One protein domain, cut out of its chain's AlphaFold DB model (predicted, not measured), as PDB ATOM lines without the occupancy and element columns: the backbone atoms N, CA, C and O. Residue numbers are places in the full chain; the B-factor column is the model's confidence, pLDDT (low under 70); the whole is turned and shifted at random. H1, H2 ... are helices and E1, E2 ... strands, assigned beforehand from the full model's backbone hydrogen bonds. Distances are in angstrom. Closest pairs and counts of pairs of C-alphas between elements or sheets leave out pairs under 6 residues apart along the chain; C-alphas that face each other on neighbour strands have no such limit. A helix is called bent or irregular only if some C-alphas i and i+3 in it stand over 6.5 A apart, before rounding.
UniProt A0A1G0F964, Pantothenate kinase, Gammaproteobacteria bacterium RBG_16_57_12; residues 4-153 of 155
ATOM      1  N   ASP A   4      50.848  64.140  15.772       83.06
ATOM      2  CA  ASP A   4      51.644  62.936  16.018       83.06
ATOM      3  C   ASP A   4      53.147  63.203  16.207       83.06
ATOM      4  O   ASP A   4      53.864  62.350  16.726       83.06
ATOM      5  N   ARG A   5      53.633  64.383  15.804       85.69
ATOM      6  CA  ARG A   5      55.045  64.781  15.924       85.69
ATOM      7  C   ARG A   5      55.326  65.693  17.114       85.69
ATOM      8  O   ARG A   5      56.474  66.097  17.304       85.69
ATOM      9  N   LEU A   6      54.302  66.059  17.882       89.44
ATOM     10  CA  LEU A   6      54.485  66.843  19.096       89.44
ATOM     11  C   LEU A   6      55.016  65.938  20.215       89.44
ATOM     12  O   LEU A   6      54.552  64.812  20.385       89.44
ATOM     13  N   GLY A   7      55.986  66.438  20.984       92.88
ATOM     14  CA  GLY A   7      56.490  65.731  22.162       92.88
ATOM     15  C   GLY A   7      55.362  65.441  23.155       92.88
ATOM     16  O   GLY A   7      54.517  66.301  23.413       92.88
ATOM     17  N   ALA A   8      55.330  64.223  23.697       93.50
ATOM     18  CA  ALA A   8      54.287  63.801  24.634       93.50
ATOM     19  C   ALA A   8      54.300  64.620  25.939       93.50
ATOM     20  O   ALA A   8      53.252  64.861  26.533       93.50
ATOM     21  N   ASP A   9      55.480  65.071  26.357       94.75
ATOM     22  CA  ASP A   9      55.712  65.993  27.468       94.75
ATOM     23  C   ASP A   9      55.078  67.370  27.219       94.75
ATOM     24  O   ASP A   9      54.295  67.843  28.044       94.75
ATOM     25  N   ARG A  10      55.327  67.968  26.046       96.88
ATOM     26  CA  ARG A  10      54.711  69.237  25.625       96.88
ATOM     27  C   ARG A  10      53.193  69.119  25.556       96.88
ATOM     28  O   ARG A  10      52.471  69.983  26.045       96.88
ATOM     29  N   TRP A  11      52.695  68.012  25.005       95.88
ATOM     30  CA  TRP A  11      51.259  67.751  24.945       95.88
ATOM     31  C   TRP A  11      50.622  67.626  26.334       95.88
ATOM     32  O   TRP A  11      49.579  68.227  26.595       95.88
ATOM     33  N   ALA A  12      51.262  66.901  27.254       96.75
ATOM     34  CA  ALA A  12      50.795  66.802  28.632       96.75
ATOM     35  C   ALA A  12      50.766  68.179  29.319       96.75
ATOM     36  O   ALA A  12      49.774  68.512  29.970       96.75
ATOM     37  N   ALA A  13      51.793  69.010  29.128       97.56
ATOM     38  CA  ALA A  13      51.822  70.364  29.675       97.56
ATOM     39  C   ALA A  13      50.665  71.235  29.148       97.56
ATOM     40  O   ALA A  13      49.998  71.909  29.935       97.56
ATOM     41  N   LEU A  14      50.359  71.164  27.846       97.00
ATOM     42  CA  LEU A  14      49.222  71.869  27.239       97.00
ATOM     43  C   LEU A  14      47.881  71.452  27.863       97.00
ATOM     44  O   LEU A  14      47.076  72.314  28.218       97.00
ATOM     45  N   ILE A  15      47.661  70.146  28.060       96.44
ATOM     46  CA  ILE A  15      46.460  69.623  28.734       96.44
ATOM     47  C   ILE A  15      46.368  70.162  30.163       96.44
ATOM     48  O   ILE A  15      45.307  70.622  30.588       96.44
ATOM     49  N   ALA A  16      47.472  70.127  30.914       97.12
ATOM     50  CA  ALA A  16      47.501  70.607  32.292       97.12
ATOM     51  C   ALA A  16      47.112  72.090  32.389       97.12
ATOM     52  O   ALA A  16      46.311  72.465  33.248       97.12
ATOM     53  N   VAL A  17      47.644  72.917  31.484       97.44
ATOM     54  CA  VAL A  17      47.350  74.351  31.430       97.44
ATOM     55  C   VAL A  17      45.903  74.609  31.039       97.44
ATOM     56  O   VAL A  17      45.229  75.367  31.736       97.44
ATOM     57  N   ARG A  18      45.377  73.945  30.001       95.50
ATOM     58  CA  ARG A  18      44.002  74.184  29.532       95.50
ATOM     59  C   ARG A  18      42.945  73.946  30.610       95.50
ATOM     60  O   ARG A  18      41.919  74.622  30.622       95.50
ATOM     61  N   GLN A  19      43.206  73.006  31.515       93.06
ATOM     62  CA  GLN A  19      42.320  72.643  32.624       93.06
ATOM     63  C   GLN A  19      42.261  73.698  33.741       93.06
ATOM     64  O   GLN A  19      41.383  73.630  34.600       93.06
ATOM     65  N   ARG A  20      43.212  74.638  33.779       90.94
ATOM     66  CA  ARG A  20      43.332  75.662  34.833       90.94
ATOM     67  C   ARG A  20      43.257  77.085  34.283       90.94
ATOM     68  O   ARG A  20      42.968  78.004  35.042       90.94
ATOM     69  N   ILE A  21      43.530  77.259  32.993       92.62
ATOM     70  CA  ILE A  21      43.608  78.544  32.308       92.62
ATOM     71  C   ILE A  21      42.692  78.486  31.082       92.62
ATOM     72  O   ILE A  21      42.891  77.678  30.176       92.62
ATOM     73  N   GLU A  22      41.666  79.338  31.084       92.50
ATOM     74  CA  GLU A  22      40.672  79.449  30.001       92.50
ATOM     75  C   GLU A  22      40.984  80.574  29.004       92.50
ATOM     76  O   GLU A  22      40.275  80.753  28.018       92.50
ATOM     77  N   VAL A  23      42.048  81.332  29.260       95.62
ATOM     78  CA  VAL A  23      42.568  82.381  28.376       95.62
ATOM     79  C   VAL A  23      43.792  81.880  27.613       95.62
ATOM     80  O   VAL A  23      44.288  80.782  27.865       95.62
ATOM     81  N   ALA A  24      44.283  82.681  26.668       97.62
ATOM     82  CA  ALA A  24      45.502  82.345  25.947       97.62
ATOM     83  C   ALA A  24      46.700  82.238  26.907       97.62
ATOM     84  O   ALA A  24      46.820  83.000  27.874       97.62
ATOM     85  N   ALA A  25      47.585  81.279  26.652       98.31
ATOM     86  CA  ALA A  25      48.700  80.965  27.533       98.31
ATOM     87  C   ALA A  25      49.985  80.683  26.753       98.31
ATOM     88  O   ALA A  25      49.955  80.113  25.664       98.31
ATOM     89  N   CYS A  26      51.114  81.057  27.350       98.44
ATOM     90  CA  CYS A  26      52.452  80.683  26.911       98.44
ATOM     91  C   CYS A  26      53.027  79.703  27.934       98.44
ATOM     92  O   CYS A  26      53.202  80.056  29.099       98.44
ATOM     93  N   ILE A  27      53.278  78.470  27.513       98.62
ATOM     94  CA  ILE A  27      53.787  77.389  28.346       98.62
ATOM     95  C   ILE A  27      55.273  77.244  28.060       98.62
ATOM     96  O   ILE A  27      55.661  77.034  26.915       98.62
ATOM     97  N   VAL A  28      56.097  77.348  29.095       98.69
ATOM     98  CA  VAL A  28      57.552  77.299  28.982       98.69
ATOM     99  C   VAL A  28      58.103  76.212  29.897       98.69
ATOM    100  O   VAL A  28      57.980  76.310  31.117       98.69
ATOM    101  N   ASP A  29      58.742  75.193  29.329       98.56
ATOM    102  CA  ASP A  29      59.518  74.207  30.091       98.56
ATOM    103  C   ASP A  29      61.004  74.536  29.983       98.56
ATOM    104  O   ASP A  29      61.584  74.441  28.903       98.56
ATOM    105  N   CYS A  30      61.620  74.917  31.100       98.06
ATOM    106  CA  CYS A  30      63.048  75.176  31.239       98.06
ATOM    107  C   CYS A  30      63.802  73.913  31.690       98.06
ATOM    108  O   CYS A  30      64.355  73.866  32.795       98.06
ATOM    109  N   GLY A  31      63.813  72.886  30.842       96.25
ATOM    110  CA  GLY A  31      64.503  71.617  31.070       96.25
ATOM    111  C   GLY A  31      65.797  71.465  30.261       96.25
ATOM    112  O   GLY A  31      66.508  72.428  29.963       96.25
ATOM    113  N   THR A  32      66.111  70.221  29.882       96.06
ATOM    114  CA  THR A  32      67.257  69.883  29.011       96.06
ATOM    115  C   THR A  32      67.227  70.667  27.695       96.06
ATOM    116  O   THR A  32      68.259  71.156  27.229       96.06
ATOM    117  N   ALA A  33      66.036  70.804  27.117       97.62
ATOM    118  CA  ALA A  33      65.706  71.813  26.125       97.62
ATOM    119  C   ALA A  33      64.765  72.830  26.777       97.62
ATOM    120  O   ALA A  33      64.010  72.469  27.680       97.62
ATOM    121  N   ILE A  34      64.795  74.071  26.299       98.56
ATOM    122  CA  ILE A  34      63.711  75.008  26.569       98.56
ATOM    123  C   ILE A  34      62.660  74.805  25.486       98.56
ATOM    124  O   ILE A  34      62.961  74.924  24.295       98.56
ATOM    125  N   THR A  35      61.439  74.484  25.896       98.62
ATOM    126  CA  THR A  35      60.284  74.445  24.994       98.62
ATOM    127  C   THR A  35      59.357  75.601  25.319       98.62
ATOM    128  O   THR A  35      59.227  75.980  26.481       98.62
ATOM    129  N   ILE A  36      58.775  76.203  24.285       98.69
ATOM    130  CA  ILE A  36      57.810  77.293  24.405       98.69
ATOM    131  C   ILE A  36      56.625  76.918  23.532       98.69
ATOM    132  O   ILE A  36      56.814  76.747  22.334       98.69
ATOM    133  N   ASP A  37      55.433  76.809  24.096       98.38
ATOM    134  CA  ASP A  37      54.203  76.472  23.386       98.38
ATOM    135  C   ASP A  37      53.128  77.519  23.659       98.38
ATOM    136  O   ASP A  37      52.943  77.946  24.798       98.38
ATOM    137  N   VAL A  38      52.398  77.932  22.624       98.12
ATOM    138  CA  VAL A  38      51.311  78.907  22.753       98.12
ATOM    139  C   VAL A  38      49.972  78.207  22.577       98.12
ATOM    140  O   VAL A  38      49.738  77.520  21.583       98.12
ATOM    141  N   LEU A  39      49.075  78.417  23.533       97.19
ATOM    142  CA  LEU A  39      47.704  77.925  23.523       97.19
ATOM    143  C   LEU A  39      46.743  79.112  23.391       97.19
ATOM    144  O   LEU A  39      46.873  80.088  24.128       97.19
ATOM    145  N   SER A  40      45.773  79.044  22.477       96.31
ATOM    146  CA  SER A  40      44.698  80.040  22.391       96.31
ATOM    147  C   SER A  40      43.688  79.874  23.534       96.31
ATOM    148  O   SER A  40      43.608  78.815  24.158       96.31
ATOM    149  N   GLY A  41      42.849  80.888  23.782       94.06
ATOM    150  CA  GLY A  41      41.757  80.780  24.767       94.06
ATOM    151  C   GLY A  41      40.712  79.709  24.412       94.06
ATOM    152  O   GLY A  41      40.017  79.172  25.269       94.06
ATOM    153  N   GLN A  42      40.635  79.325  23.138       93.62
ATOM    154  CA  GLN A  42      39.786  78.239  22.655       93.62
ATOM    155  C   GLN A  42      40.401  76.853  22.923       93.62
ATOM    156  O   GLN A  42      39.724  75.842  22.754       93.62
ATOM    157  N   GLY A  43      41.649  76.789  23.398       92.00
ATOM    158  CA  GLY A  43      42.384  75.548  23.629       92.00
ATOM    159  C   GLY A  43      43.082  74.997  22.388       92.00
ATOM    160  O   GLY A  43      43.428  73.817  22.358       92.00
ATOM    161  N   GLU A  44      43.303  75.824  21.368       94.44
ATOM    162  CA  GLU A  44      44.061  75.424  20.184       94.44
ATOM    163  C   GLU A  44      45.552  75.647  20.424       94.44
ATOM    164  O   GLU A  44      45.978  76.731  20.823       94.44
ATOM    165  N   HIS A  45      46.367  74.629  20.157       95.88
ATOM    166  CA  HIS A  45      47.816  74.784  20.162       95.88
ATOM    167  C   HIS A  45      48.244  75.569  18.912       95.88
ATOM    168  O   HIS A  45      48.149  75.067  17.795       95.88
ATOM    169  N   LEU A  46      48.715  76.801  19.093       95.62
ATOM    170  CA  LEU A  46      49.105  77.704  18.004       95.62
ATOM    171  C   LEU A  46      50.518  77.426  17.471       95.62
ATOM    172  O   LEU A  46      50.907  77.957  16.431       95.62
ATOM    173  N   GLY A  47      51.273  76.565  18.152       95.81
ATOM    174  CA  GLY A  47      52.645  76.209  17.822       95.81
ATOM    175  C   GLY A  47      53.619  76.604  18.926       95.81
ATOM    176  O   GLY A  47      53.233  77.079  19.993       95.81
ATOM    177  N   GLY A  48      54.905  76.408  18.643       96.44
ATOM    178  CA  GLY A  48      55.937  76.593  19.645       96.44
ATOM    179  C   GLY A  48      57.359  76.503  19.111       96.44
ATOM    180  O   GLY A  48      57.587  76.181  17.942       96.44
ATOM    181  N   LEU A  49      58.317  76.761  19.994       98.12
ATOM    182  CA  LEU A  49      59.750  76.716  19.739       98.12
ATOM    183  C   LEU A  49      60.425  75.671  20.628       98.12
ATOM    184  O   LEU A  49      59.979  75.385  21.738       98.12
ATOM    185  N   ILE A  50      61.536  75.129  20.136       98.44
ATOM    186  CA  ILE A  50      62.472  74.329  20.924       98.44
ATOM    187  C   ILE A  50      63.843  74.966  20.759       98.44
ATOM    188  O   ILE A  50      64.328  75.115  19.635       98.44
ATOM    189  N   VAL A  51      64.478  75.318  21.871       98.12
ATOM    190  CA  VAL A  51      65.854  75.813  21.897       98.12
ATOM    191  C   VAL A  51      66.677  75.011  22.907       98.12
ATOM    192  O   VAL A  51      66.113  74.373  23.800       98.12
ATOM    193  N   PRO A  52      68.014  74.987  22.788       98.19
ATOM    194  CA  PRO A  52      68.850  74.311  23.771       98.19
ATOM    195  C   PRO A  52      68.615  74.877  25.176       98.19
ATOM    196  O   PRO A  52      68.554  76.092  25.359       98.19
ATOM    197  N   GLY A  53      68.522  74.000  26.175       97.94
ATOM    198  CA  GLY A  53      68.462  74.423  27.570       97.94
ATOM    199  C   GLY A  53      69.776  75.061  28.017       97.94
ATOM    200  O   GLY A  53      70.821  74.902  27.376       97.94
ATOM    201  N   ILE A  54      69.748  75.760  29.151       95.88
ATOM    202  CA  ILE A  54      70.902  76.514  29.668       95.88
ATOM    203  C   ILE A  54      72.141  75.621  29.793       95.88
ATOM    204  O   ILE A  54      73.211  75.959  29.281       95.88
ATOM    205  N   GLN A  55      72.000  74.445  30.408       94.06
ATOM    206  CA  GLN A  55      73.126  73.528  30.568       94.06
ATOM    207  C   GLN A  55      73.611  72.964  29.227       94.06
ATOM    208  O   GLN A  55      74.813  72.799  29.026       94.06
ATOM    209  N   MET A  56      72.700  72.715  28.284       96.56
ATOM    210  CA  MET A  56      73.055  72.254  26.943       96.56
ATOM    211  C   MET A  56      73.865  73.310  26.182       96.56
ATOM    212  O   MET A  56      74.879  72.964  25.579       96.56
ATOM    213  N   MET A  57      73.486  74.592  26.261       96.12
ATOM    214  CA  MET A  57      74.261  75.695  25.674       96.12
ATOM    215  C   MET A  57      75.659  75.811  26.290       96.12
ATOM    216  O   MET A  57      76.649  75.990  25.584       96.12
ATOM    217  N   ARG A  58      75.769  75.681  27.617       93.25
ATOM    218  CA  ARG A  58      77.068  75.715  28.310       93.25
ATOM    219  C   ARG A  58      77.955  74.546  27.870       93.25
ATOM    220  O   ARG A  58      79.126  74.742  27.547       93.25
ATOM    221  N   ASN A  59      77.384  73.344  27.791       92.56
ATOM    222  CA  ASN A  59      78.094  72.141  27.363       92.56
ATOM    223  C   ASN A  59      78.535  72.216  25.892       92.56
ATOM    224  O   ASN A  59      79.640  71.774  25.566       92.56
ATOM    225  N   SER A  60      77.714  72.786  25.001       94.69
ATOM    226  CA  SER A  60      78.069  72.924  23.583       94.69
ATOM    227  C   SER A  60      79.252  73.873  23.386       94.69
ATOM    228  O   SER A  60      80.152  73.572  22.607       94.69
ATOM    229  N   LEU A  61      79.326  74.961  24.158       93.38
ATOM    230  CA  LEU A  61      80.476  75.868  24.148       93.38
ATOM    231  C   LEU A  61      81.736  75.194  24.705       93.38
ATOM    232  O   LEU A  61      82.791  75.262  24.073       93.38
ATOM    233  N   ALA A  62      81.627  74.501  25.842       89.50
ATOM    234  CA  ALA A  62      82.760  73.824  26.477       89.50
ATOM    235  C   ALA A  62      83.368  72.708  25.605       89.50
ATOM    236  O   ALA A  62      84.581  72.511  25.595       89.50
ATOM    237  N   SER A  63      82.529  71.980  24.863       90.06
ATOM    238  CA  SER A  63      82.966  70.897  23.968       90.06
ATOM    239  C   SER A  63      83.345  71.377  22.564       90.06
ATOM    240  O   SER A  63      84.221  70.788  21.931       90.06
ATOM    241  N   GLY A  64      82.711  72.442  22.071       87.56
ATOM    242  CA  GLY A  64      82.872  72.939  20.706       87.56
ATOM    243  C   GLY A  64      83.954  74.004  20.522       87.56
ATOM    244  O   GLY A  64      84.278  74.338  19.384       87.56
ATOM    245  N   THR A  65      84.524  74.556  21.600       84.44
ATOM    246  CA  THR A  65      85.486  75.667  21.501       84.44
ATOM    247  C   THR A  65      86.741  75.445  22.348       84.44
ATOM    248  O   THR A  65      86.695  74.973  23.482       84.44
ATOM    249  N   LYS A  66      87.911  75.800  21.801       79.56
ATOM    250  CA  LYS A  66      89.175  75.747  22.550       79.56
ATOM    251  C   LYS A  66      89.247  76.931  23.514       79.56
ATOM    252  O   LYS A  66      89.163  78.075  23.084       79.56
ATOM    253  N   GLY A  67      89.470  76.660  24.799       70.62
ATOM    254  CA  GLY A  67      89.717  77.693  25.816       70.62
ATOM    255  C   GLY A  67      88.493  78.110  26.633       70.62
ATOM    256  O   GLY A  67      88.660  78.756  27.663       70.62
ATOM    257  N   VAL A  68      87.286  77.676  26.259       76.19
ATOM    258  CA  VAL A  68      86.093  77.827  27.099       76.19
ATOM    259  C   VAL A  68      86.046  76.666  28.087       76.19
ATOM    260  O   VAL A  68      85.505  75.603  27.807       76.19
ATOM    261  N   ARG A  69      86.673  76.844  29.251       64.75
ATOM    262  CA  ARG A  69      86.497  75.932  30.385       64.75
ATOM    263  C   ARG A  69      85.550  76.584  31.374       64.75
ATOM    264  O   ARG A  69      85.833  77.670  31.873       64.75
ATOM    265  N   SER A  70      84.431  75.924  31.637       57.16
ATOM    266  CA  SER A  70      83.491  76.306  32.683       57.16
ATOM    267  C   SER A  70      84.238  76.265  34.016       57.16
ATOM    268  O   SER A  70      84.643  75.193  34.461       57.16
ATOM    269  N   SER A  71      84.476  77.414  34.648       54.66
ATOM    270  CA  SER A  71      84.822  77.406  36.065       54.66
ATOM    271  C   SER A  71      83.531  77.137  36.834       54.66
ATOM    272  O   SER A  71      82.542  77.852  36.679       54.66
ATOM    273  N   GLU A  72      83.519  76.087  37.653       54.50
ATOM    274  CA  GLU A  72      82.348  75.687  38.452       54.50
ATOM    275  C   GLU A  72      81.895  76.788  39.437       54.50
ATOM    276  O   GLU A  72      80.776  76.760  39.935       54.50
ATOM    277  N   ASN A  73      82.733  77.810  39.656       49.50
ATOM    278  CA  ASN A  73      82.540  78.879  40.635       49.50
ATOM    279  C   ASN A  73      82.091  80.237  40.059       49.50
ATOM    280  O   ASN A  73      82.132  81.235  40.778       49.50
ATOM    281  N   ALA A  74      81.617  80.321  38.812       53.78
ATOM    282  CA  ALA A  74      81.096  81.575  38.238       53.78
ATOM    283  C   ALA A  74      79.711  81.999  38.793       53.78
ATOM    284  O   ALA A  74      78.927  82.652  38.111       53.78
ATOM    285  N   MET A  75      79.402  81.651  40.046       52.97
ATOM    286  CA  MET A  75      78.171  82.032  40.752       52.97
ATOM    287  C   MET A  75      78.134  83.511  41.183       52.97
ATOM    288  O   MET A  75      77.155  83.975  41.769       52.97
ATOM    289  N   SER A  76      79.196  84.281  40.940       49.28
ATOM    290  CA  SER A  76      79.294  85.656  41.417       49.28
ATOM    291  C   SER A  76      78.634  86.634  40.445       49.28
ATOM    292  O   SER A  76      79.287  87.084  39.513       49.28
ATOM    293  N   LYS A  77      77.373  86.996  40.723       54.28
ATOM    294  CA  LYS A  77      76.597  88.103  40.122       54.28
ATOM    295  C   LYS A  77      76.562  88.099  38.586       54.28
ATOM    296  O   LYS A  77      77.545  88.416  37.927       54.28
ATOM    297  N   VAL A  78      75.383  87.855  38.014       56.16
ATOM    298  CA  VAL A  78      75.143  88.016  36.572       56.16
ATOM    299  C   VAL A  78      75.437  89.466  36.172       56.16
ATOM    300  O   VAL A  78      74.624  90.362  36.377       56.16
ATOM    301  N   SER A  79      76.629  89.706  35.635       63.16
ATOM    302  CA  SER A  79      76.957  90.914  34.887       63.16
ATOM    303  C   SER A  79      76.814  90.570  33.416       63.16
ATOM    304  O   SER A  79      77.478  89.652  32.938       63.16
ATOM    305  N   LEU A  80      75.968  91.310  32.694       69.56
ATOM    306  CA  LEU A  80      75.798  91.130  31.246       69.56
ATOM    307  C   LEU A  80      77.126  91.291  30.494       69.56
ATOM    308  O   LEU A  80      77.373  90.609  29.505       69.56
ATOM    309  N   LEU A  81      77.996  92.174  30.988       83.19
ATOM    310  CA  LEU A  81      79.324  92.417  30.437       83.19
ATOM    311  C   LEU A  81      80.373  91.804  31.367       83.19
ATOM    312  O   LEU A  81      80.907  92.461  32.265       83.19
ATOM    313  N   ALA A  82      80.617  90.511  31.179       85.75
ATOM    314  CA  ALA A  82      81.633  89.768  31.912       85.75
ATOM    315  C   ALA A  82      83.053  90.090  31.414       85.75
ATOM    316  O   ALA A  82      83.258  90.466  30.260       85.75
ATOM    317  N   ARG A  83      84.047  89.926  32.298       85.38
ATOM    318  CA  ARG A  83      85.477  90.144  31.992       85.38
ATOM    319  C   ARG A  83      86.306  88.859  31.982       85.38
ATOM    320  O   ARG A  83      87.509  88.916  31.753       85.38
ATOM    321  N   ASP A  84      85.667  87.716  32.199       86.56
ATOM    322  CA  ASP A  84      86.260  86.391  32.085       86.56
ATOM    323  C   ASP A  84      85.327  85.447  31.316       86.56
ATOM    324  O   ASP A  84      84.119  85.673  31.200       86.56
ATOM    325  N   THR A  85      85.908  84.385  30.765       86.88
ATOM    326  CA  THR A  85      85.214  83.452  29.874       86.88
ATOM    327  C   THR A  85      84.115  82.662  30.580       86.88
ATOM    328  O   THR A  85      83.063  82.436  29.987       86.88
ATOM    329  N   GLY A  86      84.325  82.261  31.837       86.06
ATOM    330  CA  GLY A  86      83.346  81.479  32.594       86.06
ATOM    331  C   GLY A  86      82.082  82.290  32.866       86.06
ATOM    332  O   GLY A  86      80.981  81.851  32.530       86.06
ATOM    333  N   ALA A  87      82.244  83.508  33.381       85.94
ATOM    334  CA  ALA A  87      81.137  84.427  33.617       85.94
ATOM    335  C   ALA A  87      80.447  84.863  32.312       85.94
ATOM    336  O   ALA A  87      79.224  84.990  32.292       85.94
ATOM    337  N   ALA A  88      81.190  85.035  31.209       88.50
ATOM    338  CA  ALA A  88      80.610  85.371  29.906       88.50
ATOM    339  C   ALA A  88      79.696  84.257  29.374       88.50
ATOM    340  O   ALA A  88      78.594  84.533  28.903       88.50
ATOM    341  N   VAL A  89      80.115  82.994  29.496       90.75
ATOM    342  CA  VAL A  89      79.287  81.838  29.123       90.75
ATOM    343  C   VAL A  89      78.082  81.708  30.050       90.75
ATOM    344  O   VAL A  89      76.959  81.525  29.578       90.75
ATOM    345  N   PHE A  90      78.288  81.825  31.363       88.81
ATOM    346  CA  PHE A  90      77.207  81.736  32.342       88.81
ATOM    347  C   PHE A  90      76.130  82.798  32.089       88.81
ATOM    348  O   PHE A  90      74.962  82.454  31.900       88.81
ATOM    349  N   GLY A  91      76.536  84.069  32.024       90.38
ATOM    350  CA  GLY A  91      75.647  85.205  31.803       90.38
ATOM    351  C   GLY A  91      75.000  85.182  30.422       90.38
ATOM    352  O   GLY A  91      73.795  85.378  30.322       90.38
ATOM    353  N   GLY A  92      75.759  84.872  29.367       93.19
ATOM    354  CA  GLY A  92      75.241  84.826  27.999       93.19
ATOM    355  C   GLY A  92      74.186  83.737  27.791       93.19
ATOM    356  O   GLY A  92      73.153  83.997  27.183       93.19
ATOM    357  N   THR A  93      74.405  82.536  28.334       94.38
ATOM    358  CA  THR A  93      73.441  81.423  28.210       94.38
ATOM    359  C   THR A  93      72.165  81.661  29.013       94.38
ATOM    360  O   THR A  93      71.075  81.373  28.521       94.38
ATOM    361  N   LEU A  94      72.277  82.236  30.215       94.00
ATOM    362  CA  LEU A  94      71.117  82.619  31.018       94.00
ATOM    363  C   LEU A  94      70.336  83.768  30.365       94.00
ATOM    364  O   LEU A  94      69.117  83.689  30.246       94.00
ATOM    365  N   TYR A  95      71.036  84.794  29.874       95.25
ATOM    366  CA  TYR A  95      70.419  85.908  29.157       95.25
ATOM    367  C   TYR A  95      69.706  85.443  27.886       95.25
ATOM    368  O   TYR A  95      68.585  85.866  27.640       95.25
ATOM    369  N   ALA A  96      70.308  84.539  27.107       97.06
ATOM    370  CA  ALA A  96      69.677  83.982  25.913       97.06
ATOM    371  C   ALA A  96      68.360  83.259  26.236       97.06
ATOM    372  O   ALA A  96      67.373  83.461  25.532       97.06
ATOM    373  N   ALA A  97      68.329  82.464  27.313       97.56
ATOM    374  CA  ALA A  97      67.125  81.769  27.768       97.56
ATOM    375  C   ALA A  97      66.018  82.743  28.211       97.56
ATOM    376  O   ALA A  97      64.874  82.604  27.793       97.56
ATOM    377  N   VAL A  98      66.356  83.754  29.014       97.62
ATOM    378  CA  VAL A  98      65.405  84.791  29.450       97.62
ATOM    379  C   VAL A  98      64.882  85.583  28.249       97.62
ATOM    380  O   VAL A  98      63.675  85.716  28.066       97.62
ATOM    381  N   ALA A  99      65.786  86.045  27.382       97.94
ATOM    382  CA  ALA A  99      65.449  86.891  26.245       97.94
ATOM    383  C   ALA A  99      64.557  86.178  25.225       97.94
ATOM    384  O   ALA A  99      63.637  86.804  24.706       97.94
ATOM    385  N   VAL A 100      64.788  84.892  24.932       98.50
ATOM    386  CA  VAL A 100      63.918  84.162  23.996       98.50
ATOM    387  C   VAL A 100      62.506  83.998  24.557       98.50
ATOM    388  O   VAL A 100      61.547  84.184  23.816       98.50
ATOM    389  N   ILE A 101      62.367  83.719  25.857       98.44
ATOM    390  CA  ILE A 101      61.058  83.591  26.506       98.44
ATOM    391  C   ILE A 101      60.323  84.930  26.461       98.44
ATOM    392  O   ILE A 101      59.208  84.999  25.940       98.44
ATOM    393  N   ASP A 102      60.962  86.002  26.939       98.38
ATOM    394  CA  ASP A 102      60.338  87.324  26.983       98.38
ATOM    395  C   ASP A 102      59.980  87.832  25.583       98.38
ATOM    396  O   ASP A 102      58.893  88.376  25.371       98.38
ATOM    397  N   ARG A 103      60.870  87.614  24.606       98.31
ATOM    398  CA  ARG A 103      60.651  88.040  23.223       98.31
ATOM    399  C   ARG A 103      59.478  87.306  22.588       98.31
ATOM    400  O   ARG A 103      58.664  87.954  21.945       98.31
ATOM    401  N   VAL A 104      59.364  85.992  22.786       98.12
ATOM    402  CA  VAL A 104      58.237  85.213  22.251       98.12
ATOM    403  C   VAL A 104      56.918  85.680  22.855       98.12
ATOM    404  O   VAL A 104      55.961  85.880  22.112       98.12
ATOM    405  N   ILE A 105      56.863  85.897  24.173       98.12
ATOM    406  CA  ILE A 105      55.645  86.385  24.834       98.12
ATOM    407  C   ILE A 105      55.236  87.742  24.249       98.12
ATOM    408  O   ILE A 105      54.077  87.912  23.871       98.12
ATOM    409  N   SER A 106      56.174  88.684  24.124       98.25
ATOM    410  CA  SER A 106      55.904  90.008  23.555       98.25
ATOM    411  C   SER A 106      55.473  89.950  22.089       98.25
ATOM    412  O   SER A 106      54.426  90.497  21.751       98.25
ATOM    413  N   ASP A 107      56.232  89.259  21.236       98.06
ATOM    414  CA  ASP A 107      55.977  89.205  19.793       98.06
ATOM    415  C   ASP A 107      54.643  88.518  19.481       98.06
ATOM    416  O   ASP A 107      53.894  88.975  18.618       98.06
ATOM    417  N   VAL A 108      54.311  87.435  20.191       97.38
ATOM    418  CA  VAL A 108      53.037  86.732  19.996       97.38
ATOM    419  C   VAL A 108      51.868  87.563  20.515       97.38
ATOM    420  O   VAL A 108      50.842  87.638  19.837       97.38
ATOM    421  N   SER A 109      52.015  88.203  21.680       96.44
ATOM    422  CA  SER A 109      50.962  89.060  22.239       96.44
ATOM    423  C   SER A 109      50.638  90.230  21.306       96.44
ATOM    424  O   SER A 109      49.468  90.521  21.062       96.44
ATOM    425  N   GLU A 110      51.670  90.858  20.728       97.50
ATOM    426  CA  GLU A 110      51.528  91.946  19.756       97.50
ATOM    427  C   GLU A 110      50.917  91.459  18.435       97.50
ATOM    428  O   GLU A 110      49.903  91.996  17.988       97.50
ATOM    429  N   ALA A 111      51.485  90.416  17.823       96.75
ATOM    430  CA  ALA A 111      51.062  89.942  16.505       96.75
ATOM    431  C   ALA A 111      49.620  89.414  16.484       96.75
ATOM    432  O   ALA A 111      48.932  89.527  15.468       96.75
ATOM    433  N   MET A 112      49.167  88.825  17.591       94.69
ATOM    434  CA  MET A 112      47.844  88.207  17.707       94.69
ATOM    435  C   MET A 112      46.845  89.080  18.477       94.69
ATOM    436  O   MET A 112      45.692  88.679  18.631       94.69
ATOM    437  N   ASN A 113      47.270  90.258  18.951       95.12
ATOM    438  CA  ASN A 113      46.472  91.168  19.773       95.12
ATOM    439  C   ASN A 113      45.770  90.441  20.941       95.12
ATOM    440  O   ASN A 113      44.558  90.560  21.135       95.12
ATOM    441  N   MET A 114      46.537  89.644  21.688       93.12
ATOM    442  CA  MET A 114      46.049  88.874  22.835       93.12
ATOM    443  C   MET A 114      47.018  88.953  24.010       93.12
ATOM    444  O   MET A 114      48.226  89.026  23.823       93.12
ATOM    445  N   GLU A 115      46.485  88.892  25.225       94.88
ATOM    446  CA  GLU A 115      47.293  88.778  26.437       94.88
ATOM    447  C   GLU A 115      47.554  87.301  26.752       94.88
ATOM    448  O   GLU A 115      46.629  86.484  26.754       94.88
ATOM    449  N   LEU A 116      48.817  86.951  27.002       97.12
ATOM    450  CA  LEU A 116      49.235  85.586  27.308       97.12
ATOM    451  C   LEU A 116      49.479  85.417  28.803       97.12
ATOM    452  O   LEU A 116      50.325  86.094  29.386       97.12
ATOM    453  N   THR A 117      48.834  84.425  29.411       98.12
ATOM    454  CA  THR A 117      49.260  83.959  30.733       98.12
ATOM    455  C   THR A 117      50.515  83.103  30.591       98.12
ATOM    456  O   THR A 117      50.477  82.036  29.980       98.12
ATOM    457  N   CYS A 118      51.637  83.546  31.159       98.25
ATOM    458  CA  CYS A 118      52.871  82.767  31.166       98.25
ATOM    459  C   CYS A 118      52.845  81.691  32.266       98.25
ATOM    460  O   CYS A 118      52.688  82.002  33.451       98.25
ATOM    461  N   VAL A 119      53.052  80.432  31.886       98.56
ATOM    462  CA  VAL A 119      53.236  79.292  32.790       98.56
ATOM    463  C   VAL A 119      54.629  78.723  32.572       98.56
ATOM    464  O   VAL A 119      54.993  78.369  31.457       98.56
ATOM    465  N   LEU A 120      55.402  78.622  33.644       98.50
ATOM    466  CA  LEU A 120      56.788  78.182  33.635       98.50
ATOM    467  C   LEU A 120      56.928  76.873  34.424       98.50
ATOM    468  O   LEU A 120      56.403  76.750  35.530       98.50
ATOM    469  N   THR A 121      57.676  75.917  33.886       98.62
ATOM    470  CA  THR A 121      58.032  74.644  34.528       98.62
ATOM    471  C   THR A 121      59.486  74.270  34.216       98.62
ATOM    472  O   THR A 121      60.200  75.031  33.563       98.62
ATOM    473  N   GLY A 122      59.946  73.116  34.693       97.56
ATOM    474  CA  GLY A 122      61.287  72.602  34.413       97.56
ATOM    475  C   GLY A 122      62.344  72.990  35.448       97.56
ATOM    476  O   GLY A 122      62.194  73.930  36.229       97.56
ATOM    477  N   GLY A 123      63.446  72.237  35.466       96.19
ATOM    478  CA  GLY A 123      64.469  72.319  36.516       96.19
ATOM    479  C   GLY A 123      65.223  73.651  36.585       96.19
ATOM    480  O   GLY A 123      65.656  74.047  37.666       96.19
ATOM    481  N   ASN A 124      65.358  74.370  35.466       96.31
ATOM    482  CA  ASN A 124      65.994  75.689  35.430       96.31
ATOM    483  C   ASN A 124      65.007  76.851  35.644       96.31
ATOM    484  O   ASN A 124      65.434  78.004  35.714       96.31
ATOM    485  N   ALA A 125      63.704  76.593  35.788       97.25
ATOM    486  CA  ALA A 125      62.716  77.650  36.005       97.25
ATOM    487  C   ALA A 125      62.992  78.538  37.231       97.25
ATOM    488  O   ALA A 125      62.832  79.750  37.096       97.25
ATOM    489  N   PRO A 126      63.453  78.026  38.395       95.75
ATOM    490  CA  PRO A 126      63.780  78.886  39.536       95.75
ATOM    491  C   PRO A 126      64.904  79.897  39.261       95.75
ATOM    492  O   PRO A 126      64.911  80.969  39.859       95.75
ATOM    493  N   GLU A 127      65.838  79.574  38.358       92.56
ATOM    494  CA  GLU A 127      66.930  80.467  37.932       92.56
ATOM    495  C   GLU A 127      66.437  81.502  36.905       92.56
ATOM    496  O   GLU A 127      66.841  82.662  36.949       92.56
ATOM    497  N   VAL A 128      65.533  81.096  36.007       95.94
ATOM    498  CA  VAL A 128      65.005  81.930  34.912       95.94
ATOM    499  C   VAL A 128      63.916  82.895  35.387       95.94
ATOM    500  O   VAL A 128      63.961  84.082  35.073       95.94
ATOM    501  N   LYS A 129      62.950  82.413  36.177       97.19
ATOM    502  CA  LYS A 129      61.766  83.165  36.620       97.19
ATOM    503  C   LYS A 129      62.055  84.559  37.189       97.19
ATOM    504  O   LYS A 129      61.336  85.478  36.810       97.19
ATOM    505  N   PRO A 130      63.025  84.758  38.106       95.38
ATOM    506  CA  PRO A 130      63.258  86.078  38.692       95.38
ATOM    507  C   PRO A 130      63.854  87.094  37.705       95.38
ATOM    508  O   PRO A 130      63.970  88.264  38.061       95.38
ATOM    509  N   LEU A 131      64.257  86.662  36.507       95.31
ATOM    510  CA  LEU A 131      64.887  87.502  35.488       95.31
ATOM    511  C   LEU A 131      63.950  87.858  34.328       95.31
ATOM    512  O   LEU A 131      64.310  88.718  33.530       95.31
ATOM    513  N   LEU A 132      62.789  87.203  34.229       97.25
ATOM    514  CA  LEU A 132      61.798  87.471  33.188       97.25
ATOM    515  C   LEU A 132      61.151  88.841  33.401       97.25
ATOM    516  O   LEU A 132      60.804  89.211  34.527       97.25
ATOM    517  N   ALA A 133      60.956  89.576  32.309       96.56
ATOM    518  CA  ALA A 133      60.182  90.813  32.315       96.56
ATOM    519  C   ALA A 133      58.684  90.536  32.506       96.56
ATOM    520  O   ALA A 133      57.982  91.325  33.144       96.56
ATOM    521  N   HIS A 134      58.198  89.408  31.977       96.06
ATOM    522  CA  HIS A 134      56.804  88.989  32.117       96.06
ATOM    523  C   HIS A 134      56.574  88.190  33.401       96.06
ATOM    524  O   HIS A 134      57.360  87.319  33.782       96.06
ATOM    525  N   ALA A 135      55.450  88.450  34.068       96.62
ATOM    526  CA  ALA A 135      55.045  87.664  35.223       96.62
ATOM    527  C   ALA A 135      54.636  86.249  34.785       96.62
ATOM    528  O   ALA A 135      53.743  86.080  33.959       96.62
ATOM    529  N   CYS A 136      55.262  85.235  35.384       97.62
ATOM    530  CA  CYS A 136      54.961  83.832  35.106       97.62
ATOM    531  C   CYS A 136      54.519  83.080  36.365       97.62
ATOM    532  O   CYS A 136      55.081  83.257  37.455       97.62
ATOM    533  N   ILE A 137      53.543  82.192  36.189       98.00
ATOM    534  CA  ILE A 137      53.109  81.209  37.184       98.00
ATOM    535  C   ILE A 137      54.096  80.044  37.138       98.00
ATOM    536  O   ILE A 137      54.333  79.488  36.072       98.00
ATOM    537  N   TYR A 138      54.692  79.682  38.273       98.06
ATOM    538  CA  TYR A 138      55.612  78.546  38.338       98.06
ATOM    539  C   TYR A 138      54.881  77.281  38.788       98.06
ATOM    540  O   TYR A 138      54.343  77.245  39.891       98.06
ATOM    541  N   GLU A 139      54.897  76.252  37.944       97.88
ATOM    542  CA  GLU A 139      54.238  74.963  38.169       97.88
ATOM    543  C   GLU A 139      55.256  73.828  37.951       97.88
ATOM    544  O   GLU A 139      55.425  73.358  36.823       97.88
ATOM    545  N   PRO A 140      55.977  73.370  38.994       97.38
ATOM    546  CA  PRO A 140      57.061  72.391  38.844       97.38
ATOM    547  C   PRO A 140      56.596  71.025  38.320       97.38
ATOM    548  O   PRO A 140      57.337  70.356  37.609       97.38
ATOM    549  N   ASP A 141      55.357  70.634  38.622       97.56
ATOM    550  CA  ASP A 141      54.807  69.317  38.283       97.56
ATOM    551  C   ASP A 141      53.899  69.346  37.044       97.56
ATOM    552  O   ASP A 141      53.077  68.449  36.856       97.56
ATOM    553  N   LEU A 142      53.997  70.379  36.201       97.94
ATOM    554  CA  LEU A 142      53.034  70.641  35.124       97.94
ATOM    555  C   LEU A 142      52.828  69.437  34.189       97.94
ATOM    556  O   LEU A 142      51.695  69.049  33.906       97.94
ATOM    557  N   VAL A 143      53.919  68.798  33.758       97.12
ATOM    558  CA  VAL A 143      53.863  67.611  32.890       97.12
ATOM    559  C   VAL A 143      53.173  66.440  33.601       97.12
ATOM    560  O   VAL A 143      52.323  65.771  33.013       97.12
ATOM    561  N   LEU A 144      53.472  66.216  34.886       97.31
ATOM    562  CA  LEU A 144      52.847  65.155  35.684       97.31
ATOM    563  C   LEU A 144      51.349  65.408  35.891       97.31
ATOM    564  O   LEU A 144      50.552  64.473  35.799       97.31
ATOM    565  N   GLN A 145      50.949  66.663  36.112       97.12
ATOM    566  CA  GLN A 145      49.540  67.057  36.186       97.12
ATOM    567  C   GLN A 145      48.810  66.717  34.879       97.12
ATOM    568  O   GLN A 145      47.710  66.166  34.914       97.12
ATOM    569  N   GLY A 146      49.436  66.979  33.730       96.69
ATOM    570  CA  GLY A 146      48.909  66.626  32.411       96.69
ATOM    571  C   GLY A 146      48.761  65.124  32.205       96.69
ATOM    572  O   GLY A 146      47.700  64.641  31.810       96.69
ATOM    573  N   LEU A 147      49.799  64.360  32.545       96.31
ATOM    574  CA  LEU A 147      49.770  62.898  32.467       96.31
ATOM    575  C   LEU A 147      48.667  62.298  33.348       96.31
ATOM    576  O   LEU A 147      47.960  61.390  32.910       96.31
ATOM    577  N   ALA A 148      48.462  62.831  34.555       96.69
ATOM    578  CA  ALA A 148      47.386  62.392  35.439       96.69
ATOM    579  C   ALA A 148      45.991  62.613  34.821       96.69
ATOM    580  O   ALA A 148      45.092  61.791  35.005       96.69
ATOM    581  N   ARG A 149      45.806  63.693  34.051       93.94
ATOM    582  CA  ARG A 149      44.554  63.983  33.329       93.94
ATOM    583  C   ARG A 149      44.303  63.002  32.194       93.94
ATOM    584  O   ARG A 149      43.209  62.441  32.113       93.94
ATOM    585  N   VAL A 150      45.333  62.736  31.390       93.94
ATOM    586  CA  VAL A 150      45.288  61.737  30.314       93.94
ATOM    587  C   VAL A 150      44.941  60.359  30.880       93.94
ATOM    588  O   VAL A 150      44.013  59.714  30.399       93.94
ATOM    589  N   ALA A 151      45.622  59.937  31.949       93.06
ATOM    590  CA  ALA A 151      45.379  58.650  32.597       93.06
ATOM    591  C   ALA A 151      43.957  58.525  33.175       93.06
ATOM    592  O   ALA A 151      43.387  57.437  33.186       93.06
ATOM    593  N   ALA A 152      43.366  59.635  33.628       92.75
ATOM    594  CA  ALA A 152      42.001  59.674  34.145       92.75
ATOM    595  C   ALA A 152      40.916  59.786  33.054       92.75
ATOM    596  O   ALA A 152      39.733  59.824  33.398       92.75
ATOM    597  N   GLY A 153      41.284  59.896  31.769       87.38
ATOM    598  CA  GLY A 153      40.340  60.135  30.672       87.38
ATOM    599  C   GLY A 153      39.650  61.504  30.737       87.38
ATOM    600  O   GLY A 153      38.541  61.655  30.231       87.38
TER     601      GLY A 153
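AT A GLANCE: This is residues 4 to 153 of the 155 residues of the protein "Pantothenate kinase" of Gammaproteobacteria bacterium RBG_16_57_12 (UniProt A0A1G0F964). What shape do these atoms make? A twisted sheet of five strands, E1 to E5, forms the middle layer, with the long helix H3 and the short H4 over one face and H1 over the other, and H5 crosses H1. The first part of H3 reaches beyond the sheet, where with H2 and the loop of residues 65 to 84 it makes one end of the longest axis. What is it built of? The printed part has 150 residues with five named helices and five named strands, in the order H1 E1 E2 E3 H2 H3 E4 H4 E5 H5. The sheet is mixed, in the order E3, E2, E1, E4, E5, and the class is mixed, helices and strands. Is it compact? It is compact, with a radius of gyration of the C-alphas of 16.6 A, and elongated in outline, with spans of 51 by 33 by 25 A.

IN THESE COORDINATES: What comes first? H1 is residues 8 to 18, with C-alpha 8 at (54.287, 63.801, 24.634). E1, residues 25 to 30, and E2, residues 33 to 39, come next, then E3, residues 45 to 52, the longest strand, 21.3 A from first to last C-alpha. Where is the longest helix? After H2, residues 54 to 64, H3 takes residues 85 to 112 and measures 39.6 A from C-alpha 85 at (85.214, 83.452, 29.874) to C-alpha 112. What follows it? E4 is residues 117 to 121, H4 residues 125 to 131 and E5 residues 136 to 138. H4 is irregular, but only just: C-alphas 127 and 130 are 6.7 A apart. H5, residues 142 to 151, ends with C-alpha 151 at (45.379, 58.650, 32.597).

HOW THE PARTS SIT: How do the strands pair? E1, E2 and E3 make a meander, each strand the antiparallel neighbour of the one before, in two hairpins; N 27 and O 37 at 2.8 A and N 36 and O 49 at 2.9 A are within hydrogen-bond range. E4 is parallel to E1 at 20 degrees, with N 28 and O 119 at 2.8 A, and E5 is parallel to E4 at 35 degrees, with N 120 and O 137 at 2.8 A. Which helices are on the sheet's faces? In these three layers, helices on both faces of a sheet, H1 lies over E2 and E1 at a height of 9.0 A, its closest C-alphas to E1 being Leu 14 and Ile 27, 7.2 A. H3, on the opposite face at a height of 10.3 A, runs along the strands, at 11 degrees to E2 on the local plane. H4 is on the same face as H3, over E4, at a height of 8.6 A. How do the helices meet? H3 touches H2 with its residues 89 to 97 alone, closest at the C-alphas of Ile 54 and Thr 93, 5.7 A, at a steep tilt of 51 degrees, opposite ways. H3 touches H4 with residues 94 to 98 alone, closest at the C-alphas of Val 98 and Val 128, 6.2 A. H5 touches H1, about perpendicular at 89 degrees, closest at the C-alphas of Ala 16 and Gly 146, 4.2 A. What of crossovers and helix backbones? E3, H2, H3 and E4 are a split strand-helix-strand unit, its strands running the same way with E2 and E1 between them; E4, H4 and E5 are such a unit with neighbour strands, and both crossovers are right-handed. Every O i to N i+4 pair is within hydrogen-bond range in H1, H2, H3 and H5; H4 has 1 of 3, and 2 of 4 O i to N i+3 pairs.

THE WHOLE: How far does it reach? The two C-alphas farthest apart are those of Arg 83 and Gly 153, 54.2 A. Is there a cut, or a long link? The printed part has no cut; the link from H2 to H3, with 20 residues, is long, and that from H1 to E1 is short. Where is confidence low? The mean pLDDT of the printed part is 91.6, and residues 69 to 80 of the model are under 70.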